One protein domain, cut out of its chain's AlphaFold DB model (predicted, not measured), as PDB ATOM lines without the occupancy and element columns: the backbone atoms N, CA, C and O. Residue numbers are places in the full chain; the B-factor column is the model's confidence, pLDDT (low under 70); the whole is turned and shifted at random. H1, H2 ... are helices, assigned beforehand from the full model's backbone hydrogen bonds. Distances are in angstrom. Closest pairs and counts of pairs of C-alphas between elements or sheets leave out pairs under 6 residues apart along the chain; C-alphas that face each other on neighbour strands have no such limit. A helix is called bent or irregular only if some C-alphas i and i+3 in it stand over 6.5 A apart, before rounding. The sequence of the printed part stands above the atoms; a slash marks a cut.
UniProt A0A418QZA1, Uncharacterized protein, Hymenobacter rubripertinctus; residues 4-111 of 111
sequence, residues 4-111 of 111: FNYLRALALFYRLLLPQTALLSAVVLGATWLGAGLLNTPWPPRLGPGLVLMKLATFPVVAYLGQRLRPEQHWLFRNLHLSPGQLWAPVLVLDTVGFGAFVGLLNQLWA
ATOM      1  N   PHE A   4     -13.668  -5.134  29.520       90.12
ATOM      2  CA  PHE A   4     -13.378  -6.466  28.992       90.12
ATOM      3  C   PHE A   4     -13.113  -7.496  30.101       90.12
ATOM      4  O   PHE A   4     -13.678  -8.591  30.086       90.12
ATOM      5  N   ASN A   5     -12.312  -7.134  31.109       86.88
ATOM      6  CA  ASN A   5     -12.024  -8.019  32.239       86.88
ATOM      7  C   ASN A   5     -13.278  -8.279  33.081       86.88
ATOM      8  O   ASN A   5     -13.475  -9.397  33.554       86.88
ATOM      9  N   TYR A   6     -14.146  -7.274  33.224       88.06
ATOM     10  CA  TYR A   6     -15.439  -7.430  33.885       88.06
ATOM     11  C   TYR A   6     -16.360  -8.397  33.144       88.06
ATOM     12  O   TYR A   6     -16.857  -9.342  33.752       88.06
ATOM     13  N   LEU A   7     -16.534  -8.229  31.832       90.31
ATOM     14  CA  LEU A   7     -17.371  -9.122  31.029       90.31
ATOM     15  C   LEU A   7     -16.848 -10.561  31.048       90.31
ATOM     16  O   LEU A   7     -17.627 -11.503  31.173       90.31
ATOM     17  N   ARG A   8     -15.526 -10.743  30.996       89.31
ATOM     18  CA  ARG A   8     -14.906 -12.067  31.108       89.31
ATOM     19  C   ARG A   8     -15.158 -12.701  32.475       89.31
ATOM     20  O   ARG A   8     -15.504 -13.879  32.539       89.31
ATOM     21  N   ALA A   9     -15.008 -11.938  33.556       87.62
ATOM     22  CA  ALA A   9     -15.306 -12.413  34.904       87.62
ATOM     23  C   ALA A   9     -16.785 -12.784  35.061       87.62
ATOM     24  O   ALA A   9     -17.093 -13.850  35.589       87.62
ATOM     25  N   LEU A  10     -17.686 -11.949  34.540       89.75
ATOM     26  CA  LEU A  10     -19.123 -12.197  34.542       89.75
ATOM     27  C   LEU A  10     -19.477 -13.470  33.766       89.75
ATOM     28  O   LEU A  10     -20.238 -14.292  34.265       89.75
ATOM     29  N   ALA A  11     -18.890 -13.678  32.587       90.19
ATOM     30  CA  ALA A  11     -19.118 -14.879  31.786       90.19
ATOM     31  C   ALA A  11     -18.622 -16.151  32.495       90.19
ATOM     32  O   ALA A  11     -19.313 -17.170  32.501       90.19
ATOM     33  N   LEU A  12     -17.444 -16.097  33.126       88.94
ATOM     34  CA  LEU A  12     -16.920 -17.210  33.922       88.94
ATOM     35  C   LEU A  12     -17.812 -17.499  35.131       88.94
ATOM     36  O   LEU A  12     -18.115 -18.660  35.405       88.94
ATOM     37  N   PHE A  13     -18.265 -16.454  35.820       88.69
ATOM     38  CA  PHE A  13     -19.187 -16.571  36.940       88.69
ATOM     39  C   PHE A  13     -20.523 -17.185  36.507       88.69
ATOM     40  O   PHE A  13     -20.982 -18.149  37.115       88.69
ATOM     41  N   TYR A  14     -21.098 -16.720  35.396       88.94
ATOM     42  CA  TYR A  14     -22.333 -17.272  34.847       88.94
ATOM     43  C   TYR A  14     -22.180 -18.743  34.451       88.94
ATOM     44  O   TYR A  14     -23.000 -19.572  34.833       88.94
ATOM     45  N   ARG A  15     -21.084 -19.104  33.773       89.31
ATOM     46  CA  ARG A  15     -20.782 -20.495  33.396       89.31
ATOM     47  C   ARG A  15     -20.727 -21.436  34.603       89.31
ATOM     48  O   ARG A  15     -21.078 -22.606  34.473       89.31
ATOM     49  N   LEU A  16     -20.279 -20.946  35.758       86.12
ATOM     50  CA  LEU A  16     -20.224 -21.732  36.992       86.12
ATOM     51  C   LEU A  16     -21.615 -21.994  37.577       86.12
ATOM     52  O   LEU A  16     -21.845 -23.077  38.112       86.12
ATOM     53  N   LEU A  17     -22.520 -21.021  37.472       88.12
ATOM     54  CA  LEU A  17     -23.873 -21.103  38.023       88.12
ATOM     55  C   LEU A  17     -24.869 -21.777  37.071       88.12
ATOM     56  O   LEU A  17     -25.845 -22.361  37.534       88.12
ATOM     57  N   LEU A  18     -24.603 -21.738  35.765       90.62
ATOM     58  CA  LEU A  18     -25.503 -22.208  34.711       90.62
ATOM     59  C   LEU A  18     -26.062 -23.623  34.945       90.62
ATOM     60  O   LEU A  18     -27.268 -23.795  34.792       90.62
ATOM     61  N   PRO A  19     -25.278 -24.638  35.366       91.19
ATOM     62  CA  PRO A  19     -25.837 -25.964  35.636       91.19
ATOM     63  C   PRO A  19     -26.876 -25.954  36.765       91.19
ATOM     64  O   PRO A  19     -27.889 -26.642  36.684       91.19
ATOM     65  N   GLN A  20     -26.643 -25.157  37.813       91.75
ATOM     66  CA  GLN A  20     -27.532 -25.062  38.971       91.75
ATOM     67  C   GLN A  20     -28.789 -24.259  38.632       91.75
ATOM     68  O   GLN A  20     -29.893 -24.684  38.974       91.75
ATOM     69  N   THR A  21     -28.644 -23.128  37.932       93.31
ATOM     70  CA  THR A  21     -29.794 -22.311  37.525       93.31
ATOM     71  C   THR A  21     -30.661 -23.044  36.507       93.31
ATOM     72  O   THR A  21     -31.883 -23.003  36.633       93.31
ATOM     73  N   ALA A  22     -30.060 -23.778  35.563       93.25
ATOM     74  CA  ALA A  22     -30.779 -24.609  34.602       93.25
ATOM     75  C   ALA A  22     -31.525 -25.763  35.284       93.25
ATOM     76  O   ALA A  22     -32.704 -25.976  35.002       93.25
ATOM     77  N   LEU A  23     -30.878 -26.465  36.221       94.88
ATOM     78  CA  LEU A  23     -31.515 -27.544  36.975       94.88
ATOM     79  C   LEU A  23     -32.710 -27.030  37.784       94.88
ATOM     80  O   LEU A  23     -33.788 -27.611  37.716       94.88
ATOM     81  N   LEU A  24     -32.566 -25.910  38.496       94.25
ATOM     82  CA  LEU A  24     -33.680 -25.337  39.255       94.25
ATOM     83  C   LEU A  24     -34.780 -24.771  38.349       94.25
ATOM     84  O   LEU A  24     -35.953 -24.916  38.681       94.25
ATOM     85  N   SER A  25     -34.446 -24.197  37.188       94.31
ATOM     86  CA  SER A  25     -35.444 -23.839  36.167       94.31
ATOM     87  C   SER A  25     -36.248 -25.060  35.721       94.31
ATOM     88  O   SER A  25     -37.473 -24.989  35.647       94.31
ATOM     89  N   ALA A  26     -35.576 -26.183  35.456       94.62
ATOM     90  CA  ALA A  26     -36.233 -27.429  35.077       94.62
ATOM     91  C   ALA A  26     -37.117 -27.967  36.210       94.62
ATOM     92  O   ALA A  26     -38.221 -28.424  35.941       94.62
ATOM     93  N   VAL A  27     -36.689 -27.848  37.473       95.50
ATOM     94  CA  VAL A  27     -37.514 -28.202  38.641       95.50
ATOM     95  C   VAL A  27     -38.760 -27.319  38.733       95.50
ATOM     96  O   VAL A  27     -39.850 -27.847  38.933       95.50
ATOM     97  N   VAL A  28     -38.640 -26.001  38.545       93.88
ATOM     98  CA  VAL A  28     -39.796 -25.082  38.541       93.88
ATOM     99  C   VAL A  28     -40.781 -25.453  37.428       93.88
ATOM    100  O   VAL A  28     -41.987 -25.545  37.669       93.88
ATOM    101  N   LEU A  29     -40.290 -25.718  36.215       93.81
ATOM    102  CA  LEU A  29     -41.139 -26.132  35.095       93.81
ATOM    103  C   LEU A  29     -41.754 -27.518  35.311       93.81
ATOM    104  O   LEU A  29     -42.938 -27.703  35.066       93.81
ATOM    105  N   GLY A  30     -40.991 -28.477  35.828       94.00
ATOM    106  CA  GLY A  30     -41.490 -29.811  36.153       94.00
ATOM    107  C   GLY A  30     -42.572 -29.773  37.231       94.00
ATOM    108  O   GLY A  30     -43.608 -30.413  37.085       94.00
ATOM    109  N   ALA A  31     -42.381 -28.973  38.281       92.81
ATOM    110  CA  ALA A  31     -43.369 -28.800  39.343       92.81
ATOM    111  C   ALA A  31     -44.657 -28.145  38.828       92.81
ATOM    112  O   ALA A  31     -45.753 -28.574  39.179       92.81
ATOM    113  N   THR A  32     -44.531 -27.134  37.968       92.06
ATOM    114  CA  THR A  32     -45.695 -26.480  37.357       92.06
ATOM    115  C   THR A  32     -46.407 -27.395  36.359       92.06
ATOM    116  O   THR A  32     -47.633 -27.396  36.332       92.06
ATOM    117  N   TRP A  33     -45.681 -28.236  35.618       93.12
ATOM    118  CA  TRP A  33     -46.259 -29.245  34.726       93.12
ATOM    119  C   TRP A  33     -47.020 -30.329  35.497       93.12
ATOM    120  O   TRP A  33     -48.171 -30.625  35.180       93.12
ATOM    121  N   LEU A  34     -46.419 -30.869  36.563       94.19
ATOM    122  CA  LEU A  34     -47.073 -31.841  37.444       94.19
ATOM    123  C   LEU A  34     -48.319 -31.246  38.107       94.19
ATOM    124  O   LEU A  34     -49.375 -31.874  38.112       94.19
ATOM    125  N   GLY A  35     -48.215 -30.022  38.634       91.94
ATOM    126  CA  GLY A  35     -49.351 -29.309  39.214       91.94
ATOM    127  C   GLY A  35     -50.468 -29.083  38.195       91.94
ATOM    128  O   GLY A  35     -51.637 -29.279  38.525       91.94
ATOM    129  N   ALA A  36     -50.115 -28.750  36.949       90.75
ATOM    130  CA  ALA A  36     -51.081 -28.577  35.874       90.75
ATOM    131  C   ALA A  36     -51.871 -29.860  35.590       90.75
ATOM    132  O   ALA A  36     -53.101 -29.817  35.546       90.75
ATOM    133  N   GLY A  37     -51.181 -31.002  35.499       91.62
ATOM    134  CA  GLY A  37     -51.810 -32.311  35.316       91.62
ATOM    135  C   GLY A  37     -52.693 -32.736  36.493       91.62
ATOM    136  O   GLY A  37     -53.801 -33.221  36.280       91.62
ATOM    137  N   LEU A  38     -52.244 -32.517  37.733       94.06
ATOM    138  CA  LEU A  38     -52.992 -32.900  38.938       94.06
ATOM    139  C   LEU A  38     -54.248 -32.050  39.163       94.06
ATOM    140  O   LEU A  38     -55.264 -32.561  39.627       94.06
ATOM    141  N   LEU A  39     -54.178 -30.753  38.855       93.38
ATOM    142  CA  LEU A  39     -55.271 -29.801  39.075       93.38
ATOM    143  C   LEU A  39     -56.127 -29.570  37.824       93.38
ATOM    144  O   LEU A  39     -57.034 -28.742  37.856       93.38
ATOM    145  N   ASN A  40     -55.833 -30.278  36.729       89.69
ATOM    146  CA  ASN A  40     -56.467 -30.109  35.423       89.69
ATOM    147  C   ASN A  40     -56.489 -28.636  34.962       89.69
ATOM    148  O   ASN A  40     -57.504 -28.107  34.506       89.69
ATOM    149  N   THR A  41     -55.358 -27.951  35.145       89.06
ATOM    150  CA  THR A  41     -55.167 -26.552  34.740       89.06
ATOM    151  C   THR A  41     -54.329 -26.479  33.462       89.06
ATOM    152  O   THR A  41     -53.575 -27.407  33.167       89.06
ATOM    153  N   PRO A  42     -54.459 -25.404  32.664       87.00
ATOM    154  CA  PRO A  42     -53.768 -25.306  31.383       87.00
ATOM    155  C   PRO A  42     -52.242 -25.246  31.534       87.00
ATOM    156  O   PRO A  42     -51.710 -24.557  32.406       87.00
ATOM    157  N   TRP A  43     -51.555 -25.940  30.626       87.44
ATOM    158  CA  TRP A  43     -50.104 -25.943  30.448       87.44
ATOM    159  C   TRP A  43     -49.769 -25.466  29.026       87.44
ATOM    160  O   TRP A  43     -50.479 -25.884  28.108       87.44
ATOM    161  N   PRO A  44     -48.707 -24.666  28.794       89.56
ATOM    162  CA  PRO A  44     -47.695 -24.163  29.733       89.56
ATOM    163  C   PRO A  44     -48.219 -23.141  30.754       89.56
ATOM    164  O   PRO A  44     -49.304 -22.584  30.576       89.56
ATOM    165  N   PRO A  45     -47.466 -22.860  31.833       86.31
ATOM    166  CA  PRO A  45     -47.875 -21.865  32.800       86.31
ATOM    167  C   PRO A  45     -47.767 -20.493  32.132       86.31
ATOM    168  O   PRO A  45     -46.783 -20.183  31.448       86.31
ATOM    169  N   ARG A  46     -48.779 -19.648  32.335       88.50
ATOM    170  CA  ARG A  46     -48.743 -18.276  31.827       88.50
ATOM    171  C   ARG A  46     -47.581 -17.525  32.472       88.50
ATOM    172  O   ARG A  46     -47.357 -17.631  33.681       88.50
ATOM    173  N   LEU A  47     -46.879 -16.722  31.674       88.56
ATOM    174  CA  LEU A  47     -45.923 -15.747  32.191       88.56
ATOM    175  C   LEU A  47     -46.659 -14.756  33.089       88.56
ATOM    176  O   LEU A  47     -47.372 -13.874  32.620       88.56
ATOM    177  N   GLY A  48     -46.497 -14.931  34.393       90.44
ATOM    178  CA  GLY A  48     -47.099 -14.084  35.406       90.44
ATOM    179  C   GLY A  48     -46.117 -13.788  36.534       90.44
ATOM    180  O   GLY A  48     -45.092 -14.468  36.664       90.44
ATOM    181  N   PRO A  49     -46.437 -12.803  37.389       90.88
ATOM    182  CA  PRO A  49     -45.566 -12.398  38.488       90.88
ATOM    183  C   PRO A  49     -45.241 -13.564  39.430       90.88
ATOM    184  O   PRO A  49     -44.109 -13.677  39.881       90.88
ATOM    185  N   GLY A  50     -46.185 -14.484  39.662       91.38
ATOM    186  CA  GLY A  50     -45.949 -15.671  40.491       91.38
ATOM    187  C   GLY A  50     -44.835 -16.580  39.959       91.38
ATOM    188  O   GLY A  50     -43.982 -17.016  40.726       91.38
ATOM    189  N   LEU A  51     -44.785 -16.810  38.644       91.88
ATOM    190  CA  LEU A  51     -43.756 -17.649  38.024       91.88
ATOM    191  C   LEU A  51     -42.378 -16.970  38.055       91.88
ATOM    192  O   LEU A  51     -41.367 -17.618  38.324       91.88
ATOM    193  N   VAL A  52     -42.342 -15.650  37.845       93.69
ATOM    194  CA  VAL A  52     -41.116 -14.850  37.985       93.69
ATOM    195  C   VAL A  52     -40.615 -14.881  39.429       93.69
ATOM    196  O   VAL A  52     -39.428 -15.094  39.654       93.69
ATOM    197  N   LEU A  53     -41.504 -14.739  40.415       94.25
ATOM    198  CA  LEU A  53     -41.146 -14.835  41.830       94.25
ATOM    199  C   LEU A  53     -40.629 -16.228  42.198       94.25
ATOM    200  O   LEU A  53     -39.625 -16.322  42.898       94.25
ATOM    201  N   MET A  54     -41.242 -17.301  41.687       93.50
ATOM    202  CA  MET A  54     -40.720 -18.664  41.856       93.50
ATOM    203  C   MET A  54     -39.310 -18.795  41.283       93.50
ATOM    204  O   MET A  54     -38.426 -19.331  41.949       93.50
ATOM    205  N   LYS A  55     -39.075 -18.262  40.079       94.75
ATOM    206  CA  LYS A  55     -37.742 -18.254  39.474       94.75
ATOM    207  C   LYS A  55     -36.749 -17.470  40.330       94.75
ATOM    208  O   LYS A  55     -35.665 -17.977  40.612       94.75
ATOM    209  N   LEU A  56     -37.120 -16.284  40.806       94.19
ATOM    210  CA  LEU A  56     -36.275 -15.469  41.679       94.19
ATOM    211  C   LEU A  56     -35.970 -16.165  43.018       94.19
ATOM    212  O   LEU A  56     -34.847 -16.092  43.516       94.19
ATOM    213  N   ALA A  57     -36.929 -16.916  43.561       94.44
ATOM    214  CA  ALA A  57     -36.759 -17.699  44.783       94.44
ATOM    215  C   ALA A  57     -35.757 -18.860  44.637       94.44
ATOM    216  O   ALA A  57     -35.267 -19.374  45.641       94.44
ATOM    217  N   THR A  58     -35.387 -19.253  43.410       94.75
ATOM    218  CA  THR A  58     -34.338 -20.265  43.196       94.75
ATOM    219  C   THR A  58     -32.937 -19.737  43.508       94.75
ATOM    220  O   THR A  58     -32.069 -20.506  43.918       94.75
ATOM    221  N   PHE A  59     -32.687 -18.432  43.381       93.06
ATOM    222  CA  PHE A  59     -31.330 -17.893  43.502       93.06
ATOM    223  C   PHE A  59     -30.733 -17.918  44.912       93.06
ATOM    224  O   PHE A  59     -29.540 -18.199  45.006       93.06
ATOM    225  N   PRO A  60     -31.490 -17.715  46.008       93.06
ATOM    226  CA  PRO A  60     -30.991 -18.004  47.351       93.06
ATOM    227  C   PRO A  60     -30.463 -19.439  47.493       93.06
ATOM    228  O   PRO A  60     -29.411 -19.655  48.093       93.06
ATOM    229  N   VAL A  61     -31.140 -20.415  46.874       92.19
ATOM    230  CA  VAL A  61     -30.699 -21.819  46.859       92.19
ATOM    231  C   VAL A  61     -29.422 -21.974  46.036       92.19
ATOM    232  O   VAL A  61     -28.484 -22.626  46.487       92.19
ATOM    233  N   VAL A  62     -29.336 -21.340  44.863       91.75
ATOM    234  CA  VAL A  62     -28.110 -21.347  44.039       91.75
ATOM    235  C   VAL A  62     -26.938 -20.722  44.791       91.75
ATOM    236  O   VAL A  62     -25.843 -21.278  44.780       91.75
ATOM    237  N   ALA A  63     -27.153 -19.603  45.482       89.19
ATOM    238  CA  ALA A  63     -26.123 -18.944  46.275       89.19
ATOM    239  C   ALA A  63     -25.631 -19.850  47.410       89.19
ATOM    240  O   ALA A  63     -24.423 -20.017  47.582       89.19
ATOM    241  N   TYR A  64     -26.557 -20.492  48.126       90.06
ATOM    242  CA  TYR A  64     -26.237 -21.451  49.179       90.06
ATOM    243  C   TYR A  64     -25.442 -22.655  48.650       90.06
ATOM    244  O   TYR A  64     -24.395 -23.010  49.196       90.06
ATOM    245  N   LEU A  65     -25.902 -23.266  47.554       88.94
ATOM    246  CA  LEU A  65     -25.215 -24.393  46.920       88.94
ATOM    247  C   LEU A  65     -23.843 -23.983  46.378       88.94
ATOM    248  O   LEU A  65     -22.886 -24.740  46.519       88.94
ATOM    249  N   GLY A  66     -23.722 -22.788  45.797       85.88
ATOM    250  CA  GLY A  66     -22.454 -22.223  45.340       85.88
ATOM    251  C   GLY A  66     -21.447 -22.089  46.481       85.88
ATOM    252  O   GLY A  66     -20.335 -22.604  46.376       85.88
ATOM    253  N   GLN A  67     -21.864 -21.499  47.606       85.19
ATOM    254  CA  GLN A  67     -21.019 -21.362  48.797       85.19
ATOM    255  C   GLN A  67     -20.568 -22.715  49.354       85.19
ATOM    256  O   GLN A  67     -19.408 -22.862  49.737       85.19
ATOM    257  N   ARG A  68     -21.461 -23.713  49.383       88.50
ATOM    258  CA  ARG A  68     -21.162 -25.016  49.991       88.50
ATOM    259  C   ARG A  68     -20.343 -25.938  49.094       88.50
ATOM    260  O   ARG A  68     -19.485 -26.659  49.591       88.50
ATOM    261  N   LEU A  69     -20.596 -25.922  47.788       84.50
ATOM    262  CA  LEU A  69     -19.888 -26.769  46.826       84.50
ATOM    263  C   LEU A  69     -18.542 -26.176  46.404       84.50
ATOM    264  O   LEU A  69     -17.683 -26.904  45.912       84.50
ATOM    265  N   ARG A  70     -18.364 -24.854  46.534       80.06
ATOM    266  CA  ARG A  70     -17.165 -24.148  46.067       80.06
ATOM    267  C   ARG A  70     -16.764 -23.026  47.031       80.06
ATOM    268  O   ARG A  70     -16.808 -21.852  46.655       80.06
ATOM    269  N   PRO A  71     -16.305 -23.363  48.247       77.88
ATOM    270  CA  PRO A  71     -15.897 -22.366  49.237       77.88
ATOM    271  C   PRO A  71     -14.771 -21.448  48.731       77.88
ATOM    272  O   PRO A  71     -14.718 -20.280  49.102       77.88
ATOM    273  N   GLU A  72     -13.935 -21.910  47.799       77.94
ATOM    274  CA  GLU A  72     -12.851 -21.110  47.211       77.94
ATOM    275  C   GLU A  72     -13.330 -19.970  46.293       77.94
ATOM    276  O   GLU A  72     -12.554 -19.080  45.954       77.94
ATOM    277  N   GLN A  73     -14.610 -19.923  45.898       74.44
ATOM    278  CA  GLN A  73     -15.128 -18.847  45.038       74.44
ATOM    279  C   GLN A  73     -15.039 -17.454  45.675       74.44
ATOM    280  O   GLN A  73     -15.050 -16.459  44.952       74.44
ATOM    281  N   HIS A  74     -14.881 -17.358  46.998       70.62
ATOM    282  CA  HIS A  74     -14.641 -16.087  47.689       70.62
ATOM    283  C   HIS A  74     -13.383 -15.364  47.171       70.62
ATOM    284  O   HIS A  74     -13.353 -14.130  47.133       70.62
ATOM    285  N   TRP A  75     -12.384 -16.115  46.691       70.69
ATOM    286  CA  TRP A  75     -11.193 -15.559  46.047       70.69
ATOM    287  C   TRP A  75     -11.504 -14.804  44.755       70.69
ATOM    288  O   TRP A  75     -10.835 -13.816  44.460       70.69
ATOM    289  N   LEU A  76     -12.535 -15.209  44.006       73.88
ATOM    290  CA  LEU A  76     -12.930 -14.547  42.761       73.88
ATOM    291  C   LEU A  76     -13.373 -13.101  43.028       73.88
ATOM    292  O   LEU A  76     -12.931 -12.181  42.346       73.88
ATOM    293  N   PHE A  77     -14.182 -12.886  44.066       74.56
ATOM    294  CA  PHE A  77     -14.649 -11.551  44.452       74.56
ATOM    295  C   PHE A  77     -13.512 -10.685  45.009       74.56
ATOM    296  O   PHE A  77     -13.383  -9.520  44.632       74.56
ATOM    297  N   ARG A  78     -12.647 -11.265  45.858       73.69
ATOM    298  CA  ARG A  78     -11.495 -10.555  46.435       73.69
ATOM    299  C   ARG A  78     -10.474 -10.128  45.381       73.69
ATOM    300  O   ARG A  78     -10.051  -8.977  45.411       73.69
ATOM    301  N   ASN A  79     -10.126 -11.009  44.441       81.19
ATOM    302  CA  ASN A  79      -9.133 -10.723  43.398       81.19
ATOM    303  C   ASN A  79      -9.626  -9.721  42.351       81.19
ATOM    304  O   ASN A  79      -8.826  -9.005  41.759       81.19
ATOM    305  N   LEU A  80     -10.936  -9.672  42.105       79.50
ATOM    306  CA  LEU A  80     -11.521  -8.738  41.143       79.50
ATOM    307  C   LEU A  80     -11.877  -7.382  41.774       79.50
ATOM    308  O   LEU A  80     -12.272  -6.472  41.050       79.50
ATOM    309  N   HIS A  81     -11.737  -7.238  43.099       83.50
ATOM    310  CA  HIS A  81     -12.182  -6.069  43.869       83.50
ATOM    311  C   HIS A  81     -13.642  -5.682  43.577       83.50
ATOM    312  O   HIS A  81     -13.992  -4.503  43.536       83.50
ATOM    313  N   LEU A  82     -14.496  -6.686  43.354       82.38
ATOM    314  CA  LEU A  82     -15.919  -6.506  43.078       82.38
ATOM    315  C   LEU A  82     -16.745  -6.927  44.286       82.38
ATOM    316  O   LEU A  82     -16.432  -7.909  44.965       82.38
ATOM    317  N   SER A  83     -17.850  -6.222  44.515       84.50
ATOM    318  CA  SER A  83     -18.848  -6.704  45.461       84.50
ATOM    319  C   SER A  83     -19.580  -7.914  44.863       84.50
ATOM    320  O   SER A  83     -19.799  -7.966  43.647       84.50
ATOM    321  N   PRO A  84     -20.020  -8.888  45.679       81.94
ATOM    322  CA  PRO A  84     -20.803 -10.013  45.178       81.94
ATOM    323  C   PRO A  84     -22.038  -9.572  44.382       81.94
ATOM    324  O   PRO A  84     -22.344 -10.155  43.343       81.94
ATOM    325  N   GLY A  85     -22.696  -8.491  44.812       84.25
ATOM    326  CA  GLY A  85     -23.868  -7.933  44.136       84.25
ATOM    327  C   GLY A  85     -23.606  -7.501  42.689       84.25
ATOM    328  O   GLY A  85     -24.490  -7.659  41.853       84.25
ATOM    329  N   GLN A  86     -22.395  -7.038  42.361       88.12
ATOM    330  CA  GLN A  86     -22.044  -6.623  40.997       88.12
ATOM    331  C   GLN A  86     -22.008  -7.791  40.006       88.12
ATOM    332  O   GLN A  86     -22.313  -7.593  38.837       88.12
ATOM    333  N   LEU A  87     -21.674  -9.004  40.457       88.06
ATOM    334  CA  LEU A  87     -21.701 -10.201  39.608       88.06
ATOM    335  C   LEU A  87     -23.065 -10.900  39.650       88.06
ATOM    336  O   LEU A  87     -23.535 -11.390  38.627       88.06
ATOM    337  N   TRP A  88     -23.725 -10.915  40.810       90.50
ATOM    338  CA  TRP A  88     -25.030 -11.556  40.967       90.50
ATOM    339  C   TRP A  88     -26.158 -10.814  40.252       90.50
ATOM    340  O   TRP A  88     -26.945 -11.458  39.567       90.50
ATOM    341  N   ALA A  89     -26.243  -9.485  40.359       92.12
ATOM    342  CA  ALA A  89     -27.331  -8.706  39.761       92.12
ATOM    343  C   ALA A  89     -27.503  -8.931  38.243       92.12
ATOM    344  O   ALA A  89     -28.608  -9.282  37.826       92.12
ATOM    345  N   PRO A  90     -26.461  -8.800  37.397       91.62
ATOM    346  CA  PRO A  90     -26.605  -9.064  35.965       91.62
ATOM    347  C   PRO A  90     -26.956 -10.526  35.668       91.62
ATOM    348  O   PRO A  90     -27.747 -10.779  34.765       91.62
ATOM    349  N   VAL A  91     -26.431 -11.488  36.436       91.81
ATOM    350  CA  VAL A  91     -26.791 -12.908  36.280       91.81
ATOM    351  C   VAL A  91     -28.263 -13.147  36.605       91.81
ATOM    352  O   VAL A  91     -28.947 -13.801  35.825       91.81
ATOM    353  N   LEU A  92     -28.760 -12.589  37.712       93.31
ATOM    354  CA  LEU A  92     -30.166 -12.674  38.110       93.31
ATOM    355  C   LEU A  92     -31.082 -12.165  37.001       93.31
ATOM    356  O   LEU A  92     -32.041 -12.842  36.632       93.31
ATOM    357  N   VAL A  93     -30.766 -10.989  36.455       94.19
ATOM    358  CA  VAL A  93     -31.544 -10.371  35.379       94.19
ATOM    359  C   VAL A  93     -31.511 -11.243  34.127       94.19
ATOM    360  O   VAL A  93     -32.569 -11.613  33.629       94.19
ATOM    361  N   LEU A  94     -30.325 -11.618  33.643       93.81
ATOM    362  CA  LEU A  94     -30.180 -12.391  32.406       93.81
ATOM    363  C   LEU A  94     -30.851 -13.763  32.493       93.81
ATOM    364  O   LEU A  94     -31.556 -14.159  31.571       93.81
ATOM    365  N   ASP A  95     -30.665 -14.476  33.601       94.62
ATOM    366  CA  ASP A  95     -31.214 -15.819  33.785       94.62
ATOM    367  C   ASP A  95     -32.739 -15.788  33.982       94.62
ATOM    368  O   ASP A  95     -33.452 -16.628  33.434       94.62
ATOM    369  N   THR A  96     -33.270 -14.769  34.671       94.81
ATOM    370  CA  THR A  96     -34.725 -14.572  34.813       94.81
ATOM    371  C   THR A  96     -35.371 -14.171  33.487       94.81
ATOM    372  O   THR A  96     -36.418 -14.709  33.132       94.81
ATOM    373  N   VAL A  97     -34.742 -13.268  32.728       95.56
ATOM    374  CA  VAL A  97     -35.211 -12.867  31.392       95.56
ATOM    375  C   VAL A  97     -35.147 -14.045  30.425       95.56
ATOM    376  O   VAL A  97     -36.119 -14.294  29.719       95.56
ATOM    377  N   GLY A  98     -34.051 -14.808  30.419       95.12
ATOM    378  CA  GLY A  98     -33.899 -15.999  29.582       95.12
ATOM    379  C   GLY A  98     -34.935 -17.074  29.908       95.12
ATOM    380  O   GLY A  98     -35.565 -17.619  29.003       95.12
ATOM    381  N   PHE A  99     -35.182 -17.323  31.195       95.19
ATOM    382  CA  PHE A  99     -36.259 -18.205  31.642       95.19
ATOM    383  C   PHE A  99     -37.633 -17.706  31.176       95.19
ATOM    384  O   PHE A  99     -38.426 -18.480  30.642       95.19
ATOM    385  N   GLY A 100     -37.903 -16.408  31.330       95.12
ATOM    386  CA  GLY A 100     -39.150 -15.801  30.886       95.12
ATOM    387  C   GLY A 100     -39.358 -15.937  29.376       95.12
ATOM    388  O   GLY A 100     -40.410 -16.393  28.938       95.12
ATOM    389  N   ALA A 101     -38.336 -15.621  28.581       95.25
ATOM    390  CA  ALA A 101     -38.360 -15.772  27.130       95.25
ATOM    391  C   ALA A 101     -38.615 -17.227  26.713       95.25
ATOM    392  O   ALA A 101     -39.439 -17.476  25.835       95.25
ATOM    393  N   PHE A 102     -37.977 -18.190  27.383       94.81
ATOM    394  CA  PHE A 102     -38.208 -19.610  27.140       94.81
ATOM    395  C   PHE A 102     -39.663 -20.011  27.409       94.81
ATOM    396  O   PHE A 102     -40.295 -20.629  26.558       94.81
ATOM    397  N   VAL A 103     -40.236 -19.612  28.549       93.81
ATOM    398  CA  VAL A 103     -41.652 -19.879  28.852       93.81
ATOM    399  C   VAL A 103     -42.579 -19.187  27.851       93.81
ATOM    400  O   VAL A 103     -43.595 -19.759  27.462       93.81
ATOM    401  N   GLY A 104     -42.234 -17.981  27.399       93.62
ATOM    402  CA  GLY A 104     -42.974 -17.270  26.357       93.62
ATOM    403  C   GLY A 104     -43.000 -18.047  25.044       93.62
ATOM    404  O   GLY A 104     -44.069 -18.231  24.470       93.62
ATOM    405  N   LEU A 105     -41.850 -18.580  24.626       94.75
ATOM    406  CA  LEU A 105     -41.748 -19.461  23.462       94.75
ATOM    407  C   LEU A 105     -42.558 -20.747  23.652       94.75
ATOM    408  O   LEU A 105     -43.280 -21.137  22.742       94.75
ATOM    409  N   LEU A 106     -42.511 -21.376  24.831       93.19
ATOM    410  CA  LEU A 106     -43.356 -22.540  25.119       93.19
ATOM    411  C   LEU A 106     -44.842 -22.196  24.958       93.19
ATOM    412  O   LEU A 106     -45.570 -22.931  24.307       93.19
ATOM    413  N   ASN A 107     -45.294 -21.068  25.507       91.69
ATOM    414  CA  ASN A 107     -46.687 -20.643  25.357       91.69
ATOM    415  C   ASN A 107     -47.055 -20.407  23.882       91.69
ATOM    416  O   ASN A 107     -48.167 -20.730  23.498       91.69
ATOM    417  N   GLN A 108     -46.143 -19.890  23.053       92.25
ATOM    418  CA  GLN A 108     -46.386 -19.706  21.615       92.25
ATOM    419  C   GLN A 108     -46.447 -21.023  20.834       92.25
ATOM    420  O   GLN A 108     -47.178 -21.108  19.857       92.25
ATOM    421  N   LEU A 109     -45.672 -22.030  21.238       90.81
ATOM    422  CA  LEU A 109     -45.614 -23.332  20.564       90.81
ATOM    423  C   LEU A 109     -46.770 -24.268  20.946       90.81
ATOM    424  O   LEU A 109     -47.051 -25.207  20.207       90.81
ATOM    425  N   TRP A 110     -47.393 -24.043  22.103       80.50
ATOM    426  CA  TRP A 110     -48.501 -24.852  22.625       80.50
ATOM    427  C   TRP A 110     -49.875 -24.162  22.560       80.50
ATOM    428  O   TRP A 110     -50.865 -24.791  22.943       80.50
ATOM    429  N   ALA A 111     -49.936 -22.895  22.138       65.00
ATOM    430  CA  ALA A 111     -51.186 -22.178  21.866       65.00
ATOM    431  C   ALA A 111     -51.803 -22.619  20.534       65.00
ATOM    432  O   ALA A 111     -53.052 -22.672  20.480       65.00
TER     433      ALA A 111
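This is residues 4 to 111 of the 111 residues of an uncharacterized protein of Hymenobacter rubripertinctus (UniProt A0A418QZA1). Three long helical pieces, the second arm of H1 (H1b), H2 and H4, cross one another at steep tilts around the middle of an elongated, all-helix body. The first arm of H1 (H1a) turns off at a bend and crosses the early part of H4, while the short H3 lies at one end of the long axis, between the ends of H2 and H4 along the chain. The printed part has 108 residues, with four named helices in the order H1, H2, H3, H4 and no named strand. It is only just loose, close to compact, with a radius of gyration of the C-alphas of 16.0 A, and it spans 51 by 28 by 19 A.

H1, residues 4 to 39, was assigned as one helix by its hydrogen bonds but is bent: C-alphas 16 and 19 are 7.2 A apart. Its arms, H1a with residues 4 to 16 and H1b with residues 19 to 39, stand at a steep tilt of 48 degrees. H1b and H2, residues 49 to 69, form a helical hairpin; they touch, with the C-alphas of Gln 20 and Val 62 closest at 6.3 A, and run opposite ways at a steep tilt of 41 degrees. H3, residues 71 to 80, touches no helix but is near H1a. H4, residues 84 to 110, touches H2 at a steep tilt of 47 degrees, opposite ways, with the C-alphas of Lys 55 and Thr 96 closest at 6.7 A. H4 touches H1a with residues 87 to 91 alone; the closest C-alphas, of Leu 10 and Leu 87, are 6.0 A apart. H1b and H4 are close but not clearly touching, with the C-alphas of Ser 25 and Phe 99 closest at 7.3 A. H1a and H2 are apart, and so are H1b and H3. In H1a and H1b every O i to N i+4 pair is within hydrogen-bond range; the counts are 14 of 17 in H2, 3 of 6 in H3 and 21 of 23 in H4.

H1a begins at C-alpha 4, (-13.378, -6.466, 28.992), and is 18.5 A long; H1b is 29.9 A long and ends at C-alpha 39, (-55.271, -29.801, 39.075). H2 is 30.6 A long. H3 measures 16.4 A and is only just irregular, with C-alphas 71 and 74 at 6.6 A. H4 is 38.7 A long and ends at C-alpha 110, (-48.501, -24.852, 22.625).

The two C-alphas farthest apart, of Asn 40 and Asn 79, are 51.8 A from each other. The printed part has no cut. The links H2 to H3 and H3 to H4 are tight, and the link H1 to H2 is short. The mean pLDDT of the printed part is 89.2, and residue 111 is under 70.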